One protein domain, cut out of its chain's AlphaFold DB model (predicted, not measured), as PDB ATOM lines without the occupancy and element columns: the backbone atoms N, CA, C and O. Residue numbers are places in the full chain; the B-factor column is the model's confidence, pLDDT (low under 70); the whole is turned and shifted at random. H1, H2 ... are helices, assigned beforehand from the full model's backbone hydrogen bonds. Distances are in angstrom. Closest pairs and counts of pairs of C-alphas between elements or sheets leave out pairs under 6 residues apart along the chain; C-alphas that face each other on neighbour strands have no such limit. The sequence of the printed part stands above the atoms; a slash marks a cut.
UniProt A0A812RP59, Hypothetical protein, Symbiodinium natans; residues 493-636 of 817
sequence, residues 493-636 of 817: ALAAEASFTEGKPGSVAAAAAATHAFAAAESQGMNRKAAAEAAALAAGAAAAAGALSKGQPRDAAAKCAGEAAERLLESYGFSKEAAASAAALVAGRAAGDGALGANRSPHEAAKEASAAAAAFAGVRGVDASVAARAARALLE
ATOM      1  N   ALA A 493      56.535  53.263  23.794       84.56
ATOM      2  CA  ALA A 493      56.296  52.821  25.166       84.56
ATOM      3  C   ALA A 493      56.826  53.833  26.188       84.56
ATOM      4  O   ALA A 493      56.108  54.183  27.126       84.56
ATOM      5  N   LEU A 494      58.034  54.368  25.977       84.69
ATOM      6  CA  LEU A 494      58.585  55.406  26.845       84.69
ATOM      7  C   LEU A 494      57.740  56.684  26.807       84.69
ATOM      8  O   LEU A 494      57.448  57.268  27.851       84.69
ATOM      9  N   ALA A 495      57.318  57.119  25.617       80.88
ATOM     10  CA  ALA A 495      56.509  58.325  25.484       80.88
ATOM     11  C   ALA A 495      55.137  58.188  26.166       80.88
ATOM     12  O   ALA A 495      54.636  59.146  26.769       80.88
ATOM     13  N   ALA A 496      54.540  56.993  26.101       78.38
ATOM     14  CA  ALA A 496      53.324  56.665  26.834       78.38
ATOM     15  C   ALA A 496      53.560  56.714  28.349       78.38
ATOM     16  O   ALA A 496      52.804  57.374  29.059       78.38
ATOM     17  N   GLU A 497      54.621  56.066  28.835       79.06
ATOM     18  CA  GLU A 497      54.980  56.034  30.253       79.06
ATOM     19  C   GLU A 497      55.195  57.441  30.812       79.06
ATOM     20  O   GLU A 497      54.541  57.815  31.784       79.06
ATOM     21  N   ALA A 498      56.027  58.253  30.159       72.62
ATOM     22  CA  ALA A 498      56.272  59.631  30.566       72.62
ATOM     23  C   ALA A 498      54.964  60.444  30.616       72.62
ATOM     24  O   ALA A 498      54.686  61.144  31.591       72.62
ATOM     25  N   SER A 499      54.091  60.272  29.619       72.81
ATOM     26  CA  SER A 499      52.782  60.934  29.602       72.81
ATOM     27  C   SER A 499      51.889  60.499  30.770       72.81
ATOM     28  O   SER A 499      51.234  61.339  31.387       72.81
ATOM     29  N   PHE A 500      51.872  59.207  31.109       72.62
ATOM     30  CA  PHE A 500      51.128  58.709  32.265       72.62
ATOM     31  C   PHE A 500      51.702  59.216  33.587       72.62
ATOM     32  O   PHE A 500      50.930  59.580  34.473       72.62
ATOM     33  N   THR A 501      53.028  59.303  33.717       70.44
ATOM     34  CA  THR A 501      53.662  59.851  34.927       70.44
ATOM     35  C   THR A 501      53.336  61.327  35.148       70.44
ATOM     36  O   THR A 501      53.214  61.761  36.290       70.44
ATOM     37  N   GLU A 502      53.095  62.080  34.073       71.62
ATOM     38  CA  GLU A 502      52.609  63.463  34.122       71.62
ATOM     39  C   GLU A 502      51.088  63.571  34.371       71.62
ATOM     40  O   GLU A 502      50.534  64.670  34.382       71.62
ATOM     41  N   GLY A 503      50.383  62.448  34.544       72.31
ATOM     42  CA  GLY A 503      48.935  62.415  34.765       72.31
ATOM     43  C   GLY A 503      48.100  62.725  33.517       72.31
ATOM     44  O   GLY A 503      46.914  63.048  33.632       72.31
ATOM     45  N   LYS A 504      48.685  62.646  32.314       76.44
ATOM     46  CA  LYS A 504      47.958  62.906  31.065       76.44
ATOM     47  C   LYS A 504      46.936  61.797  30.780       76.44
ATOM     48  O   LYS A 504      47.165  60.627  31.094       76.44
ATOM     49  N   PRO A 505      45.796  62.128  30.146       75.44
ATOM     50  CA  PRO A 505      44.800  61.127  29.785       75.44
ATOM     51  C   PRO A 505      45.350  60.166  28.721       75.44
ATOM     52  O   PRO A 505      46.152  60.552  27.874       75.44
ATOM     53  N   GLY A 506      44.851  58.924  28.713       73.56
ATOM     54  CA  GLY A 506      45.314  57.874  27.794       73.56
ATOM     55  C   GLY A 506      45.266  58.237  26.303       73.56
ATOM     56  O   GLY A 506      46.095  57.758  25.542       73.56
ATOM     57  N   SER A 507      44.370  59.133  25.880       77.12
ATOM     58  CA  SER A 507      44.346  59.644  24.500       77.12
ATOM     59  C   SER A 507      45.577  60.484  24.145       77.12
ATOM     60  O   SER A 507      46.069  60.410  23.024       77.12
ATOM     61  N   VAL A 508      46.090  61.266  25.099       81.50
ATOM     62  CA  VAL A 508      47.301  62.078  24.924       81.50
ATOM     63  C   VAL A 508      48.539  61.185  24.972       81.50
ATOM     64  O   VAL A 508      49.431  61.351  24.146       81.50
ATOM     65  N   ALA A 509      48.562  60.193  25.869       80.06
ATOM     66  CA  ALA A 509      49.627  59.190  25.914       80.06
ATOM     67  C   ALA A 509      49.702  58.374  24.609       80.06
ATOM     68  O   ALA A 509      50.788  58.183  24.071       80.06
ATOM     69  N   ALA A 510      48.558  57.969  24.049       83.06
ATOM     70  CA  ALA A 510      48.495  57.264  22.769       83.06
ATOM     71  C   ALA A 510      48.987  58.120  21.591       83.06
ATOM     72  O   ALA A 510      49.711  57.621  20.733       83.06
ATOM     73  N   ALA A 511      48.649  59.414  21.561       85.31
ATOM     74  CA  ALA A 511      49.138  60.334  20.532       85.31
ATOM     75  C   ALA A 511      50.657  60.572  20.627       85.31
ATOM     76  O   ALA A 511      51.346  60.605  19.604       85.31
ATOM     77  N   ALA A 512      51.189  60.701  21.846       85.25
ATOM     78  CA  ALA A 512      52.626  60.813  22.078       85.25
ATOM     79  C   ALA A 512      53.354  59.529  21.651       85.25
ATOM     80  O   ALA A 512      54.320  59.595  20.889       85.25
ATOM     81  N   ALA A 513      52.838  58.366  22.059       85.00
ATOM     82  CA  ALA A 513      53.364  57.063  21.668       85.00
ATOM     83  C   ALA A 513      53.425  56.910  20.146       85.00
ATOM     84  O   ALA A 513      54.468  56.554  19.608       85.00
ATOM     85  N   ALA A 514      52.338  57.249  19.449       87.88
ATOM     86  CA  ALA A 514      52.270  57.170  17.996       87.88
ATOM     87  C   ALA A 514      53.311  58.065  17.314       87.88
ATOM     88  O   ALA A 514      54.024  57.626  16.415       87.88
ATOM     89  N   THR A 515      53.409  59.319  17.762       89.25
ATOM     90  CA  THR A 515      54.289  60.329  17.158       89.25
ATOM     91  C   THR A 515      55.751  59.904  17.253       89.25
ATOM     92  O   THR A 515      56.476  59.922  16.257       89.25
ATOM     93  N   HIS A 516      56.182  59.477  18.441       89.94
ATOM     94  CA  HIS A 516      57.565  59.075  18.674       89.94
ATOM     95  C   HIS A 516      57.886  57.700  18.078       89.94
ATOM     96  O   HIS A 516      58.978  57.524  17.539       89.94
ATOM     97  N   ALA A 517      56.935  56.762  18.078       88.69
ATOM     98  CA  ALA A 517      57.094  55.476  17.405       88.69
ATOM     99  C   ALA A 517      57.252  55.637  15.886       88.69
ATOM    100  O   ALA A 517      58.132  55.018  15.288       88.69
ATOM    101  N   PHE A 518      56.438  56.496  15.263       91.00
ATOM    102  CA  PHE A 518      56.515  56.781  13.831       91.00
ATOM    103  C   PHE A 518      57.861  57.410  13.454       91.00
ATOM    104  O   PHE A 518      58.527  56.934  12.537       91.00
ATOM    105  N   ALA A 519      58.287  58.440  14.193       89.50
ATOM    106  CA  ALA A 519      59.561  59.113  13.952       89.50
ATOM    107  C   ALA A 519      60.757  58.161  14.119       89.50
ATOM    108  O   ALA A 519      61.667  58.156  13.289       89.50
ATOM    109  N   ALA A 520      60.735  57.310  15.151       86.69
ATOM    110  CA  ALA A 520      61.765  56.299  15.364       86.69
ATOM    111  C   ALA A 520      61.791  55.275  14.216       86.69
ATOM    112  O   ALA A 520      62.861  55.013  13.669       86.69
ATOM    113  N   ALA A 521      60.635  54.761  13.786       87.44
ATOM    114  CA  ALA A 521      60.541  53.835  12.657       87.44
ATOM    115  C   ALA A 521      61.081  54.436  11.346       87.44
ATOM    116  O   ALA A 521      61.885  53.799  10.663       87.44
ATOM    117  N   GLU A 522      60.670  55.663  10.998       89.75
ATOM    118  CA  GLU A 522      61.154  56.351   9.793       89.75
ATOM    119  C   GLU A 522      62.668  56.597   9.853       89.75
ATOM    120  O   GLU A 522      63.357  56.402   8.850       89.75
ATOM    121  N   SER A 523      63.209  56.955  11.025       87.69
ATOM    122  CA  SER A 523      64.654  57.183  11.197       87.69
ATOM    123  C   SER A 523      65.505  55.942  10.908       87.69
ATOM    124  O   SER A 523      66.656  56.069  10.501       87.69
ATOM    125  N   GLN A 524      64.923  54.747  11.055       88.69
ATOM    126  CA  GLN A 524      65.568  53.461  10.777       88.69
ATOM    127  C   GLN A 524      65.296  52.953   9.348       88.69
ATOM    128  O   GLN A 524      65.495  51.778   9.046       88.69
ATOM    129  N   GLY A 525      64.812  53.822   8.453       82.44
ATOM    130  CA  GLY A 525      64.575  53.492   7.047       82.44
ATOM    131  C   GLY A 525      63.313  52.664   6.799       82.44
ATOM    132  O   GLY A 525      63.143  52.115   5.707       82.44
ATOM    133  N   MET A 526      62.411  52.566   7.781       87.44
ATOM    134  CA  MET A 526      61.125  51.906   7.580       87.44
ATOM    135  C   MET A 526      60.257  52.739   6.631       87.44
ATOM    136  O   MET A 526      60.184  53.963   6.736       87.44
ATOM    137  N   ASN A 527      59.573  52.083   5.693       89.56
ATOM    138  CA  ASN A 527      58.653  52.799   4.815       89.56
ATOM    139  C   ASN A 527      57.477  53.383   5.622       89.56
ATOM    140  O   ASN A 527      57.059  52.815   6.630       89.56
ATOM    141  N   ARG A 528      56.896  54.483   5.134       86.31
ATOM    142  CA  ARG A 528      55.808  55.204   5.816       86.31
ATOM    143  C   ARG A 528      54.619  54.344   6.227       86.31
ATOM    144  O   ARG A 528      54.037  54.591   7.275       86.31
ATOM    145  N   LYS A 529      54.245  53.352   5.414       85.81
ATOM    146  CA  LYS A 529      53.107  52.478   5.726       85.81
ATOM    147  C   LYS A 529      53.429  51.570   6.911       85.81
ATOM    148  O   LYS A 529      52.685  51.554   7.880       85.81
ATOM    149  N   ALA A 530      54.572  50.897   6.874       84.44
ATOM    150  CA  ALA A 530      55.028  50.051   7.971       84.44
ATOM    151  C   ALA A 530      55.324  50.867   9.246       84.44
ATOM    152  O   ALA A 530      55.018  50.414  10.347       84.44
ATOM    153  N   ALA A 531      55.845  52.092   9.110       85.88
ATOM    154  CA  ALA A 531      56.045  53.009  10.231       85.88
ATOM    155  C   ALA A 531      54.709  53.422  10.874       85.88
ATOM    156  O   ALA A 531      54.599  53.447  12.098       85.88
ATOM    157  N   ALA A 532      53.679  53.689  10.065       87.25
ATOM    158  CA  ALA A 532      52.332  53.984  10.550       87.25
ATOM    159  C   ALA A 532      51.688  52.777  11.252       87.25
ATOM    160  O   ALA A 532      51.032  52.953  12.273       87.25
ATOM    161  N   GLU A 533      51.911  51.554  10.766       86.81
ATOM    162  CA  GLU A 533      51.462  50.325  11.435       86.81
ATOM    163  C   GLU A 533      52.165  50.113  12.786       86.81
ATOM    164  O   GLU A 533      51.511  49.811  13.784       86.81
ATOM    165  N   ALA A 534      53.482  50.331  12.853       85.81
ATOM    166  CA  ALA A 534      54.234  50.265  14.107       85.81
ATOM    167  C   ALA A 534      53.781  51.346  15.107       85.81
ATOM    168  O   ALA A 534      53.611  51.072  16.296       85.81
ATOM    169  N   ALA A 535      53.516  52.559  14.620       87.56
ATOM    170  CA  ALA A 535      52.963  53.642  15.421       87.56
ATOM    171  C   ALA A 535      51.543  53.337  15.916       87.56
ATOM    172  O   ALA A 535      51.222  53.637  17.064       87.56
ATOM    173  N   ALA A 536      50.710  52.695  15.093       88.12
ATOM    174  CA  ALA A 536      49.368  52.261  15.469       88.12
ATOM    175  C   ALA A 536      49.400  51.185  16.562       88.12
ATOM    176  O   ALA A 536      48.593  51.238  17.488       88.12
ATOM    177  N   LEU A 537      50.363  50.259  16.503       85.62
ATOM    178  CA  LEU A 537      50.601  49.277  17.566       85.62
ATOM    179  C   LEU A 537      50.988  49.959  18.886       85.62
ATOM    180  O   LEU A 537      50.377  49.677  19.916       85.62
ATOM    181  N   ALA A 538      51.942  50.895  18.859       85.94
ATOM    182  CA  ALA A 538      52.355  51.637  20.053       85.94
ATOM    183  C   ALA A 538      51.212  52.487  20.642       85.94
ATOM    184  O   ALA A 538      50.985  52.487  21.854       85.94
ATOM    185  N   ALA A 539      50.450  53.174  19.785       86.69
ATOM    186  CA  ALA A 539      49.287  53.965  20.180       86.69
ATOM    187  C   ALA A 539      48.185  53.096  20.798       86.69
ATOM    188  O   ALA A 539      47.603  53.461  21.819       86.69
ATOM    189  N   GLY A 540      47.915  51.939  20.189       84.25
ATOM    190  CA  GLY A 540      46.931  50.981  20.671       84.25
ATOM    191  C   GLY A 540      47.304  50.401  22.030       84.25
ATOM    192  O   GLY A 540      46.463  50.377  22.926       84.25
ATOM    193  N   ALA A 541      48.569  50.016  22.220       83.19
ATOM    194  CA  ALA A 541      49.075  49.540  23.508       83.19
ATOM    195  C   ALA A 541      48.939  50.611  24.606       83.19
ATOM    196  O   ALA A 541      48.431  50.331  25.692       83.19
ATOM    197  N   ALA A 542      49.304  51.863  24.308       81.06
ATOM    198  CA  ALA A 542      49.143  52.981  25.237       81.06
ATOM    199  C   ALA A 542      47.665  53.264  25.566       81.06
ATOM    200  O   ALA A 542      47.312  53.484  26.725       81.06
ATOM    201  N   ALA A 543      46.775  53.219  24.571       82.62
ATOM    202  CA  ALA A 543      45.340  53.400  24.776       82.62
ATOM    203  C   ALA A 543      44.732  52.274  25.631       82.62
ATOM    204  O   ALA A 543      43.951  52.561  26.540       82.62
ATOM    205  N   ALA A 544      45.123  51.016  25.388       78.81
ATOM    206  CA  ALA A 544      44.714  49.869  26.195       78.81
ATOM    207  C   ALA A 544      45.181  50.013  27.648       78.81
ATOM    208  O   ALA A 544      44.373  49.885  28.567       78.81
ATOM    209  N   ALA A 545      46.454  50.356  27.865       74.56
ATOM    210  CA  ALA A 545      47.002  50.584  29.199       74.56
ATOM    211  C   ALA A 545      46.256  51.709  29.940       74.56
ATOM    212  O   ALA A 545      45.888  51.554  31.103       74.56
ATOM    213  N   GLY A 546      45.953  52.814  29.249       71.69
ATOM    214  CA  GLY A 546      45.185  53.929  29.807       71.69
ATOM    215  C   GLY A 546      43.708  53.617  30.089       71.69
ATOM    216  O   GLY A 546      43.088  54.294  30.910       71.69
ATOM    217  N   ALA A 547      43.125  52.630  29.408       76.12
ATOM    218  CA  ALA A 547      41.780  52.127  29.687       76.12
ATOM    219  C   ALA A 547      41.783  51.183  30.900       76.12
ATOM    220  O   ALA A 547      40.961  51.332  31.806       76.12
ATOM    221  N   LEU A 548      42.752  50.264  30.954       70.06
ATOM    222  CA  LEU A 548      42.929  49.330  32.066       70.06
ATOM    223  C   LEU A 548      43.238  50.052  33.382       70.06
ATOM    224  O   LEU A 548      42.664  49.701  34.408       70.06
ATOM    225  N   SER A 549      44.057  51.109  33.358       66.06
ATOM    226  CA  SER A 549      44.351  51.916  34.553       66.06
ATOM    227  C   SER A 549      43.132  52.660  35.108       66.06
ATOM    228  O   SER A 549      43.107  53.035  36.276       66.06
ATOM    229  N   LYS A 550      42.083  52.839  34.297       69.31
ATOM    230  CA  LYS A 550      40.783  53.379  34.726       69.31
ATOM    231  C   LYS A 550      39.807  52.293  35.190       69.31
ATOM    232  O   LYS A 550      38.628  52.584  35.375       69.31
ATOM    233  N   GLY A 551      40.266  51.048  35.319       67.56
ATOM    234  CA  GLY A 551      39.437  49.905  35.696       67.56
ATOM    235  C   GLY A 551      38.435  49.486  34.620       67.56
ATOM    236  O   GLY A 551      37.445  48.827  34.936       67.56
ATOM    237  N   GLN A 552      38.638  49.876  33.355       75.81
ATOM    238  CA  GLN A 552      37.742  49.448  32.282       75.81
ATOM    239  C   GLN A 552      37.895  47.945  32.004       75.81
ATOM    240  O   GLN A 552      39.000  47.404  32.115       75.81
ATOM    241  N   PRO A 553      36.807  47.258  31.607       77.69
ATOM    242  CA  PRO A 553      36.887  45.859  31.213       77.69
ATOM    243  C   PRO A 553      37.785  45.693  29.979       77.69
ATOM    244  O   PRO A 553      37.900  46.595  29.147       77.69
ATOM    245  N   ARG A 554      38.405  44.518  29.837       77.50
ATOM    246  CA  ARG A 554      39.389  44.234  28.776       77.50
ATOM    247  C   ARG A 554      38.838  44.444  27.371       77.50
ATOM    248  O   ARG A 554      39.541  44.993  26.533       77.50
ATOM    249  N   ASP A 555      37.572  44.110  27.144       80.69
ATOM    250  CA  ASP A 555      36.913  44.329  25.853       80.69
ATOM    251  C   ASP A 555      36.819  45.823  25.510       80.69
ATOM    252  O   ASP A 555      37.007  46.223  24.359       80.69
ATOM    253  N   ALA A 556      36.593  46.674  26.517       83.38
ATOM    254  CA  ALA A 556      36.616  48.121  26.341       83.38
ATOM    255  C   ALA A 556      38.043  48.627  26.084       83.38
ATOM    256  O   ALA A 556      38.231  49.462  25.202       83.38
ATOM    257  N   ALA A 557      39.051  48.079  26.770       80.94
ATOM    258  CA  ALA A 557      40.453  48.414  26.520       80.94
ATOM    259  C   ALA A 557      40.907  48.017  25.102       80.94
ATOM    260  O   ALA A 557      41.527  48.822  24.406       80.94
ATOM    261  N   ALA A 558      40.532  46.824  24.637       85.62
ATOM    262  CA  ALA A 558      40.793  46.344  23.282       85.62
ATOM    263  C   ALA A 558      40.091  47.206  22.224       85.62
ATOM    264  O   ALA A 558      40.688  47.569  21.209       85.62
ATOM    265  N   LYS A 559      38.843  47.613  22.485       88.62
ATOM    266  CA  LYS A 559      38.116  48.553  21.627       88.62
ATOM    267  C   LYS A 559      38.809  49.916  21.564       88.62
ATOM    268  O   LYS A 559      38.986  50.444  20.470       88.62
ATOM    269  N   CYS A 560      39.241  50.467  22.701       86.56
ATOM    270  CA  CYS A 560      40.000  51.718  22.741       86.56
ATOM    271  C   CYS A 560      41.320  51.619  21.964       86.56
ATOM    272  O   CYS A 560      41.682  52.572  21.273       86.56
ATOM    273  N   ALA A 561      42.008  50.476  22.034       87.12
ATOM    274  CA  ALA A 561      43.220  50.220  21.261       87.12
ATOM    275  C   ALA A 561      42.954  50.246  19.750       87.12
ATOM    276  O   ALA A 561      43.648  50.948  19.013       87.12
ATOM    277  N   GLY A 562      41.914  49.536  19.301       87.62
ATOM    278  CA  GLY A 562      41.502  49.527  17.899       87.62
ATOM    279  C   GLY A 562      41.081  50.910  17.401       87.62
ATOM    280  O   GLY A 562      41.534  51.345  16.351       87.62
ATOM    281  N   GLU A 563      40.280  51.656  18.166       89.94
ATOM    282  CA  GLU A 563      39.839  53.003  17.767       89.94
ATOM    283  C   GLU A 563      40.999  54.005  17.680       89.94
ATOM    284  O   GLU A 563      41.007  54.865  16.797       89.94
ATOM    285  N   ALA A 564      41.985  53.903  18.576       86.94
ATOM    286  CA  ALA A 564      43.192  54.721  18.512       86.94
ATOM    287  C   ALA A 564      44.026  54.390  17.263       86.94
ATOM    288  O   ALA A 564      44.461  55.303  16.560       86.94
ATOM    289  N   ALA A 565      44.196  53.100  16.959       87.94
ATOM    290  CA  ALA A 565      44.909  52.631  15.775       87.94
ATOM    291  C   ALA A 565      44.208  53.026  14.465       87.94
ATOM    292  O   ALA A 565      44.864  53.517  13.550       87.94
ATOM    293  N   GLU A 566      42.885  52.868  14.383       90.38
ATOM    294  CA  GLU A 566      42.074  53.200  13.204       90.38
ATOM    295  C   GLU A 566      42.212  54.684  12.850       90.38
ATOM    296  O   GLU A 566      42.615  55.023  11.738       90.38
ATOM    297  N   ARG A 567      41.989  55.574  13.830       87.62
ATOM    298  CA  ARG A 567      42.125  57.029  13.639       87.62
ATOM    299  C   ARG A 567      43.530  57.424  13.199       87.62
ATOM    300  O   ARG A 567      43.687  58.316  12.366       87.62
ATOM    301  N   LEU A 568      44.548  56.775  13.764       87.69
ATOM    302  CA  LEU A 568      45.932  57.039  13.402       87.69
ATOM    303  C   LEU A 568      46.190  56.645  11.944       87.69
ATOM    304  O   LEU A 568      46.662  57.465  11.160       87.69
ATOM    305  N   LEU A 569      45.850  55.419  11.559       88.56
ATOM    306  CA  LEU A 569      46.102  54.908  10.213       88.56
ATOM    307  C   LEU A 569      45.348  55.705   9.142       88.56
ATOM    308  O   LEU A 569      45.924  56.014   8.098       88.56
ATOM    309  N   GLU A 570      44.108  56.116   9.417       88.81
ATOM    310  CA  GLU A 570      43.363  57.029   8.541       88.81
ATOM    311  C   GLU A 570      44.098  58.364   8.357       88.81
ATOM    312  O   GLU A 570      44.214  58.855   7.233       88.81
ATOM    313  N   SER A 571      44.669  58.928   9.429       88.06
ATOM    314  CA  SER A 571      45.439  60.178   9.346       88.06
ATOM    315  C   SER A 571      46.723  60.055   8.513       88.06
ATOM    316  O   SER A 571      47.164  61.036   7.916       88.06
ATOM    317  N   TYR A 572      47.278  58.842   8.396       85.38
ATOM    318  CA  TYR A 572      48.417  58.522   7.529       85.38
ATOM    319  C   TYR A 572      48.007  58.112   6.101       85.38
ATOM    320  O   TYR A 572      48.852  57.688   5.310       85.38
ATOM    321  N   GLY A 573      46.727  58.263   5.740       86.69
ATOM    322  CA  GLY A 573      46.234  58.069   4.375       86.69
ATOM    323  C   GLY A 573      45.956  56.616   3.994       86.69
ATOM    324  O   GLY A 573      45.902  56.297   2.804       86.69
ATOM    325  N   PHE A 574      45.784  55.722   4.971       87.81
ATOM    326  CA  PHE A 574      45.267  54.381   4.700       87.81
ATOM    327  C   PHE A 574      43.805  54.469   4.249       87.81
ATOM    328  O   PHE A 574      43.051  55.337   4.691       87.81
ATOM    329  N   SER A 575      43.384  53.557   3.365       87.69
ATOM    330  CA  SER A 575      41.956  53.409   3.076       87.69
ATOM    331  C   SER A 575      41.225  52.976   4.347       87.69
ATOM    332  O   SER A 575      41.807  52.291   5.188       87.69
ATOM    333  N   LYS A 576      39.940  53.327   4.471       84.31
ATOM    334  CA  LYS A 576      39.117  52.927   5.625       84.31
ATOM    335  C   LYS A 576      39.172  51.422   5.887       84.31
ATOM    336  O   LYS A 576      39.330  51.000   7.022       84.31
ATOM    337  N   GLU A 577      39.131  50.616   4.828       83.25
ATOM    338  CA  GLU A 577      39.228  49.154   4.923       83.25
ATOM    339  C   GLU A 577      40.598  48.683   5.437       83.25
ATOM    340  O   GLU A 577      40.668  47.817   6.309       83.25
ATOM    341  N   ALA A 578      41.698  49.268   4.947       81.69
ATOM    342  CA  ALA A 578      43.043  48.908   5.395       81.69
ATOM    343  C   ALA A 578      43.307  49.368   6.838       81.69
ATOM    344  O   ALA A 578      43.874  48.613   7.630       81.69
ATOM    345  N   ALA A 579      42.852  50.573   7.195       84.56
ATOM    346  CA  ALA A 579      42.929  51.110   8.549       84.56
ATOM    347  C   ALA A 579      42.128  50.248   9.533       84.56
ATOM    348  O   ALA A 579      42.665  49.843  10.560       84.56
ATOM    349  N   ALA A 580      40.889  49.887   9.186       84.62
ATOM    350  CA  ALA A 580      40.043  49.033  10.011       84.62
ATOM    351  C   ALA A 580      40.599  47.602  10.143       84.62
ATOM    352  O   ALA A 580      40.550  47.026  11.230       84.62
ATOM    353  N   SER A 581      41.194  47.037   9.082       85.06
ATOM    354  CA  SER A 581      41.847  45.721   9.149       85.06
ATOM    355  C   SER A 581      43.055  45.714  10.083       85.06
ATOM    356  O   SER A 581      43.203  44.775  10.863       85.06
ATOM    357  N   ALA A 582      43.922  46.722  10.015       83.75
ATOM    358  CA  ALA A 582      45.080  46.811  10.900       83.75
ATOM    359  C   ALA A 582      44.668  47.174  12.338       83.75
ATOM    360  O   ALA A 582      45.178  46.585  13.288       83.75
ATOM    361  N   ALA A 583      43.677  48.048  12.516       86.69
ATOM    362  CA  ALA A 583      43.104  48.373  13.819       86.69
ATOM    363  C   ALA A 583      42.467  47.163  14.515       86.69
ATOM    364  O   ALA A 583      42.628  46.992  15.721       86.69
ATOM    365  N   ALA A 584      41.803  46.282  13.763       85.69
ATOM    366  CA  ALA A 584      41.284  45.025  14.291       85.69
ATOM    367  C   ALA A 584      42.407  44.086  14.769       85.69
ATOM    368  O   ALA A 584      42.248  43.438  15.803       85.69
ATOM    369  N   LEU A 585      43.565  44.053  14.093       86.31
ATOM    370  CA  LEU A 585      44.740  43.320  14.586       86.31
ATOM    371  C   LEU A 585      45.288  43.931  15.882       86.31
ATOM    372  O   LEU A 585      45.633  43.188  16.794       86.31
ATOM    373  N   VAL A 586      45.323  45.264  15.996       85.81
ATOM    374  CA  VAL A 586      45.748  45.964  17.223       85.81
ATOM    375  C   VAL A 586      44.775  45.704  18.380       85.81
ATOM    376  O   VAL A 586      45.213  45.423  19.493       85.81
ATOM    377  N   ALA A 587      43.464  45.733  18.124       85.88
ATOM    378  CA  ALA A 587      42.436  45.396  19.111       85.88
ATOM    379  C   ALA A 587      42.551  43.937  19.572       85.88
ATOM    380  O   ALA A 587      42.538  43.662  20.771       85.88
ATOM    381  N   GLY A 588      42.722  43.010  18.624       84.94
ATOM    382  CA  GLY A 588      42.974  41.603  18.920       84.94
ATOM    383  C   GLY A 588      44.240  41.417  19.748       84.94
ATOM    384  O   GLY A 588      44.222  40.712  20.753       84.94
ATOM    385  N   ARG A 589      45.323  42.113  19.391       83.50
ATOM    386  CA  ARG A 589      46.572  42.057  20.145       83.50
ATOM    387  C   ARG A 589      46.403  42.561  21.576       83.50
ATOM    388  O   ARG A 589      46.779  41.855  22.499       83.50
ATOM    389  N   ALA A 590      45.766  43.714  21.766       80.00
ATOM    390  CA  ALA A 590      45.499  44.267  23.091       80.00
ATOM    391  C   ALA A 590      44.621  43.343  23.955       80.00
ATOM    392  O   ALA A 590      44.856  43.218  25.157       80.00
ATOM    393  N   ALA A 591      43.629  42.670  23.360       80.94
ATOM    394  CA  ALA A 591      42.820  41.674  24.059       80.94
ATOM    395  C   ALA A 591      43.640  40.436  24.443       80.94
ATOM    396  O   ALA A 591      43.550  39.976  25.578       80.94
ATOM    397  N   GLY A 592      44.466  39.927  23.526       79.38
ATOM    398  CA  GLY A 592      45.351  38.793  23.780       79.38
ATOM    399  C   GLY A 592      46.396  39.082  24.853       79.38
ATOM    400  O   GLY A 592      46.528  38.305  25.792       79.38
ATOM    401  N   ASP A 593      47.069  40.229  24.780       75.19
ATOM    402  CA  ASP A 593      48.024  40.674  25.798       75.19
ATOM    403  C   ASP A 593      47.317  40.913  27.141       75.19
ATOM    404  O   ASP A 593      47.812  40.521  28.195       75.19
ATOM    405  N   GLY A 594      46.103  41.474  27.116       70.75
ATOM    406  CA  GLY A 594      45.258  41.619  28.302       70.75
ATOM    407  C   GLY A 594      44.829  40.280  28.914       70.75
ATOM    408  O   GLY A 594      44.697  40.186  30.135       70.75
ATOM    409  N   ALA A 595      44.628  39.246  28.094       72.31
ATOM    410  CA  ALA A 595      44.315  37.885  28.516       72.31
ATOM    411  C   ALA A 595      45.553  37.152  29.058       72.31
ATOM    412  O   ALA A 595      45.471  36.496  30.094       72.31
ATOM    413  N   LEU A 596      46.721  37.320  28.436       67.69
ATOM    414  CA  LEU A 596      47.992  36.807  28.958       67.69
ATOM    415  C   LEU A 596      48.337  37.460  30.296       67.69
ATOM    416  O   LEU A 596      48.638  36.766  31.265       67.69
ATOM    417  N   GLY A 597      48.181  38.781  30.383       64.12
ATOM    418  CA  GLY A 597      48.286  39.533  31.628       64.12
ATOM    419  C   GLY A 597      47.224  39.139  32.653       64.12
ATOM    420  O   GLY A 597      47.396  39.401  33.831       64.12
ATOM    421  N   ALA A 598      46.141  38.474  32.254       63.88
ATOM    422  CA  ALA A 598      45.150  37.895  33.159       63.88
ATOM    423  C   ALA A 598      45.495  36.495  33.657       63.88
ATOM    424  O   ALA A 598      44.649  35.874  34.304       63.88
ATOM    425  N   ASN A 599      46.661  35.973  33.281       63.38
ATOM    426  CA  ASN A 599      47.014  34.574  33.450       63.38
ATOM    427  C   ASN A 599      46.005  33.625  32.776       63.38
ATOM    428  O   ASN A 599      45.711  32.553  33.305       63.38
ATOM    429  N   ARG A 600      45.515  33.968  31.574       69.44
ATOM    430  CA  ARG A 600      44.834  33.012  30.682       69.44
ATOM    431  C   ARG A 600      45.818  32.319  29.752       69.44
ATOM    432  O   ARG A 600      46.826  32.901  29.356       69.44
ATOM    433  N   SER A 601      45.520  31.068  29.409       69.81
ATOM    434  CA  SER A 601      46.398  30.262  28.553       69.81
ATOM    435  C   SER A 601      46.636  30.912  27.188       69.81
ATOM    436  O   SER A 601      45.744  31.597  26.692       69.81
ATOM    437  N   PRO A 602      47.778  30.664  26.516       72.94
ATOM    438  CA  PRO A 602      48.022  31.184  25.168       72.94
ATOM    439  C   PRO A 602      46.893  30.871  24.175       72.94
ATOM    440  O   PRO A 602      46.591  31.679  23.303       72.94
ATOM    441  N   HIS A 603      46.213  29.731  24.336       76.06
ATOM    442  CA  HIS A 603      45.039  29.382  23.535       76.06
ATOM    443  C   HIS A 603      43.801  30.223  23.871       76.06
ATOM    444  O   HIS A 603      43.079  30.629  22.961       76.06
ATOM    445  N   GLU A 604      43.544  30.505  25.147       79.00
ATOM    446  CA  GLU A 604      42.462  31.406  25.562       79.00
ATOM    447  C   GLU A 604      42.757  32.852  25.159       79.00
ATOM    448  O   GLU A 604      41.877  33.522  24.629       79.00
ATOM    449  N   ALA A 605      44.006  33.295  25.297       78.12
ATOM    450  CA  ALA A 605      44.454  34.599  24.832       78.12
ATOM    451  C   ALA A 605      44.319  34.740  23.312       78.12
ATOM    452  O   ALA A 605      43.807  35.747  22.829       78.12
ATOM    453  N   ALA A 606      44.689  33.712  22.544       81.81
ATOM    454  CA  ALA A 606      44.471  33.686  21.100       81.81
ATOM    455  C   ALA A 606      42.977  33.694  20.740       81.81
ATOM    456  O   ALA A 606      42.582  34.328  19.760       81.81
ATOM    457  N   LYS A 607      42.130  33.028  21.537       84.88
ATOM    458  CA  LYS A 607      40.672  33.056  21.367       84.88
ATOM    459  C   LYS A 607      40.104  34.450  21.633       84.88
ATOM    460  O   LYS A 607      39.295  34.922  20.840       84.88
ATOM    461  N   GLU A 608      40.535  35.116  22.699       84.62
ATOM    462  CA  GLU A 608      40.143  36.495  23.015       84.62
ATOM    463  C   GLU A 608      40.634  37.489  21.974       84.62
ATOM    464  O   GLU A 608      39.876  38.357  21.552       84.62
ATOM    465  N   ALA A 609      41.859  37.320  21.488       85.19
ATOM    466  CA  ALA A 609      42.388  38.126  20.403       85.19
ATOM    467  C   ALA A 609      41.593  37.954  19.111       85.19
ATOM    468  O   ALA A 609      41.256  38.942  18.461       85.19
ATOM    469  N   SER A 610      41.248  36.711  18.763       86.94
ATOM    470  CA  SER A 610      40.379  36.408  17.624       86.94
ATOM    471  C   SER A 610      39.008  37.064  17.783       86.94
ATOM    472  O   SER A 610      38.537  37.745  16.876       86.94
ATOM    473  N   ALA A 611      38.388  36.911  18.957       85.69
ATOM    474  CA  ALA A 611      37.064  37.448  19.247       85.69
ATOM    475  C   ALA A 611      37.045  38.983  19.221       85.69
ATOM    476  O   ALA A 611      36.158  39.570  18.608       85.69
ATOM    477  N   ALA A 612      38.040  39.638  19.822       85.56
ATOM    478  CA  ALA A 612      38.155  41.091  19.822       85.56
ATOM    479  C   ALA A 612      38.450  41.642  18.421       85.56
ATOM    480  O   ALA A 612      37.835  42.627  18.010       85.56
ATOM    481  N   ALA A 613      39.327  40.984  17.655       85.19
ATOM    482  CA  ALA A 613      39.586  41.340  16.265       85.19
ATOM    483  C   ALA A 613      38.328  41.178  15.397       85.19
ATOM    484  O   ALA A 613      38.009  42.081  14.629       85.19
ATOM    485  N   ALA A 614      37.581  40.078  15.555       85.38
ATOM    486  CA  ALA A 614      36.323  39.835  14.849       85.38
ATOM    487  C   ALA A 614      35.243  40.859  15.221       85.38
ATOM    488  O   ALA A 614      34.589  41.413  14.341       85.38
ATOM    489  N   ALA A 615      35.076  41.151  16.514       84.75
ATOM    490  CA  ALA A 615      34.112  42.136  16.994       84.75
ATOM    491  C   ALA A 615      34.442  43.543  16.479       84.75
ATOM    492  O   ALA A 615      33.549  44.284  16.068       84.75
ATOM    493  N   PHE A 616      35.728  43.908  16.453       86.00
ATOM    494  CA  PHE A 616      36.159  45.184  15.896       86.00
ATOM    495  C   PHE A 616      35.929  45.230  14.378       86.00
ATOM    496  O   PHE A 616      35.267  46.151  13.899       86.00
ATOM    497  N   ALA A 617      36.404  44.218  13.645       84.69
ATOM    498  CA  ALA A 617      36.283  44.093  12.192       84.69
ATOM    499  C   ALA A 617      34.822  44.071  11.710       84.69
ATOM    500  O   ALA A 617      34.482  44.779  10.763       84.69
ATOM    501  N   GLY A 618      33.944  43.327  12.391       79.38
ATOM    502  CA  GLY A 618      32.538  43.157  12.015       79.38
ATOM    503  C   GLY A 618      31.745  44.464  12.038       79.38
ATOM    504  O   GLY A 618      30.966  44.732  11.129       79.38
ATOM    505  N   VAL A 619      32.016  45.343  13.008       79.81
ATOM    506  CA  VAL A 619      31.390  46.678  13.075       79.81
ATOM    507  C   VAL A 619      31.841  47.588  11.920       79.81
ATOM    508  O   VAL A 619      31.146  48.544  11.585       79.81
ATOM    509  N   ARG A 620      32.991  47.298  11.295       81.81
ATOM    510  CA  ARG A 620      33.564  48.075  10.183       81.81
ATOM    511  C   ARG A 620      33.435  47.371   8.826       81.81
ATOM    512  O   ARG A 620      33.948  47.883   7.836       81.81
ATOM    513  N   GLY A 621      32.748  46.227   8.765       77.56
ATOM    514  CA  GLY A 621      32.551  45.464   7.529       77.56
ATOM    515  C   GLY A 621      33.835  44.854   6.954       77.56
ATOM    516  O   GLY A 621      33.925  44.667   5.744       77.56
ATOM    517  N   VAL A 622      34.833  44.575   7.798       78.81
ATOM    518  CA  VAL A 622      36.116  43.987   7.384       78.81
ATOM    519  C   VAL A 622      36.058  42.457   7.455       78.81
ATOM    520  O   VAL A 622      35.378  41.892   8.309       78.81
ATOM    521  N   ASP A 623      36.788  41.794   6.557       75.12
ATOM    522  CA  ASP A 623      36.861  40.335   6.423       75.12
ATOM    523  C   ASP A 623      37.195  39.606   7.745       75.12
ATOM    524  O   ASP A 623      38.116  39.968   8.485       75.12
ATOM    525  N   ALA A 624      36.472  38.510   7.993       69.00
ATOM    526  CA  ALA A 624      36.670  37.589   9.108       69.00
ATOM    527  C   ALA A 624      38.082  36.970   9.142       69.00
ATOM    528  O   ALA A 624      38.553  36.576  10.213       69.00
ATOM    529  N   SER A 625      38.806  36.941   8.015       76.94
ATOM    530  CA  SER A 625      40.207  36.497   7.947       76.94
ATOM    531  C   SER A 625      41.158  37.292   8.862       76.94
ATOM    532  O   SER A 625      42.227  36.801   9.237       76.94
ATOM    533  N   VAL A 626      40.782  38.510   9.276       73.81
ATOM    534  CA  VAL A 626      41.534  39.316  10.253       73.81
ATOM    535  C   VAL A 626      41.562  38.666  11.640       73.81
ATOM    536  O   VAL A 626      42.591  38.714  12.314       73.81
ATOM    537  N   ALA A 627      40.479  38.000  12.045       66.75
ATOM    538  CA  ALA A 627      40.390  37.321  13.336       66.75
ATOM    539  C   ALA A 627      41.382  36.149  13.432       66.75
ATOM    540  O   ALA A 627      42.121  36.018  14.410       66.75
ATOM    541  N   ALA A 628      41.482  35.359  12.358       69.50
ATOM    542  CA  ALA A 628      42.449  34.270  12.256       69.50
ATOM    543  C   ALA A 628      43.901  34.781  12.293       69.50
ATOM    544  O   ALA A 628      44.748  34.183  12.955       69.50
ATOM    545  N   ARG A 629      44.191  35.917  11.638       77.69
ATOM    546  CA  ARG A 629      45.522  36.548  11.669       77.69
ATOM    547  C   ARG A 629      45.898  37.071  13.058       77.69
ATOM    548  O   ARG A 629      47.038  36.878  13.471       77.69
ATOM    549  N   ALA A 630      44.957  37.666  13.792       67.31
ATOM    550  CA  ALA A 630      45.186  38.116  15.167       67.31
ATOM    551  C   ALA A 630      45.505  36.942  16.112       67.31
ATOM    552  O   ALA A 630      46.461  37.008  16.883       67.31
ATOM    553  N   ALA A 631      44.751  35.844  16.009       63.75
ATOM    554  CA  ALA A 631      44.992  34.631  16.793       63.75
ATOM    555  C   ALA A 631      46.338  33.979  16.451       63.75
ATOM    556  O   ALA A 631      47.085  33.571  17.339       63.75
ATOM    557  N   ARG A 632      46.658  33.903  15.153       74.50
ATOM    558  CA  ARG A 632      47.894  33.300  14.651       74.50
ATOM    559  C   ARG A 632      49.129  34.044  15.144       74.50
ATOM    560  O   ARG A 632      50.055  33.383  15.590       74.50
ATOM    561  N   ALA A 633      49.114  35.377  15.149       69.81
ATOM    562  CA  ALA A 633      50.230  36.172  15.659       69.81
ATOM    563  C   ALA A 633      50.578  35.817  17.118       69.81
ATOM    564  O   ALA A 633      51.746  35.643  17.440       69.81
ATOM    565  N   LEU A 634      49.574  35.627  17.982       64.06
ATOM    566  CA  LEU A 634      49.798  35.227  19.376       64.06
ATOM    567  C   LEU A 634      50.232  33.766  19.519       64.06
ATOM    568  O   LEU A 634      51.106  33.467  20.322       64.06
ATOM    569  N   LEU A 635      49.658  32.844  18.748       63.28
ATOM    570  CA  LEU A 635      50.050  31.430  18.809       63.28
ATOM    571  C   LEU A 635      51.458  31.195  18.256       63.28
ATOM    572  O   LEU A 635      52.200  30.367  18.783       63.28
ATOM    573  N   GLU A 636      51.839  31.945  17.222       65.81
ATOM    574  CA  GLU A 636      53.207  31.968  16.720       65.81
ATOM    575  C   GLU A 636      54.136  32.577  17.770       65.81
ATOM    576  O   GLU A 636      55.198  32.011  18.015       65.81
TER     577      GLU A 636
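AT A GLANCE: This is residues 493 to 636 of the 817 residues of the protein "Hypothetical protein" of Symbiodinium natans (UniProt A0A812RP59). Seven helices zigzag in a short, twisted stack of helical hairpins, each helix folding back along the one before it, and the row curves into an arch. H3, H4 and H5 make its middle, with H1 and H2 at one end and H6 and H7 at the other. The printed part has 144 residues with seven named helices, H1 to H7 in chain order, and no named strand; the class is all helix. H3, H4, H5, H6 and H7 form an up-and-down bundle, side by side with each running against the one before it. The whole is compact and rounded, with a radius of gyration of the C-alphas of 14.1 A and spans of 34 by 32 by 26 A.

IN THESE COORDINATES: The longest helices, of 21 residues each, are H3, residues 528 to 548, 29.8 A from first to last C-alpha, and H5, residues 576 to 596, 29.7 A. C-alpha 528 is at (55.808, 55.204, 5.816). Between them comes H4, residues 554 to 571, 25.9 A. Before H3 come H1, residues 493 to 501, 12.3 A, beginning at C-alpha (56.296, 52.821, 25.166), and H2, residues 506 to 523, 25.5 A. After H5 come H6, residues 602 to 619, 25.7 A, and H7, residues 625 to 636, 16.3 A, ending at C-alpha (53.207, 31.968, 16.720).

HOW THE PARTS SIT: H3 and H4 form a hairpin and touch at Gly 540 and Ala 561, their closest C-alphas, 3.8 A apart, at a shallow tilt of 31 degrees, opposite ways. H4 and H5 form a hairpin with the same tilt, closest at the C-alphas of Gly 562 and Ala 587, 4.4 A. H3 touches residues 582 to 590 of H5 alone, at a steep tilt of 44 degrees, the same way; the C-alphas of Leu 537 and Val 586 are closest, 5.9 A. Toward one end, H2 and H3 form a hairpin, closest at the C-alphas of Ala 510 and Ala 539, 4.3 A, and H1 and H2 another, closest at those of Ala 496 and Ala 509, 4.6 A. H1 and H3 only just touch, with 3 pairs of C-alphas within 8 A, the closest those of Ala 496 and Ala 542, 5.8 A. Toward the other end, the hairpin of H5 and H6 is closest at the C-alphas of Gly 588 and Ala 609, 3.8 A, and that of H6 and H7 at those of Ser 610 and Ala 627, 4.4 A. H1 and H7 are apart. Every O i to N i+4 pair is within hydrogen-bond range in H1 to H5; in H6 it is 13 of 14 and in H7 7 of 8.

THE WHOLE: The two C-alphas farthest apart, those of Glu 502 and Ser 625, are 39.6 A apart. The printed part has no cut, and its six links between helices are tight. Mean pLDDT of the printed part is 80.7; 18 residues are under 70, among them residues 549 to 551, 596 to 601 and 633 to 636.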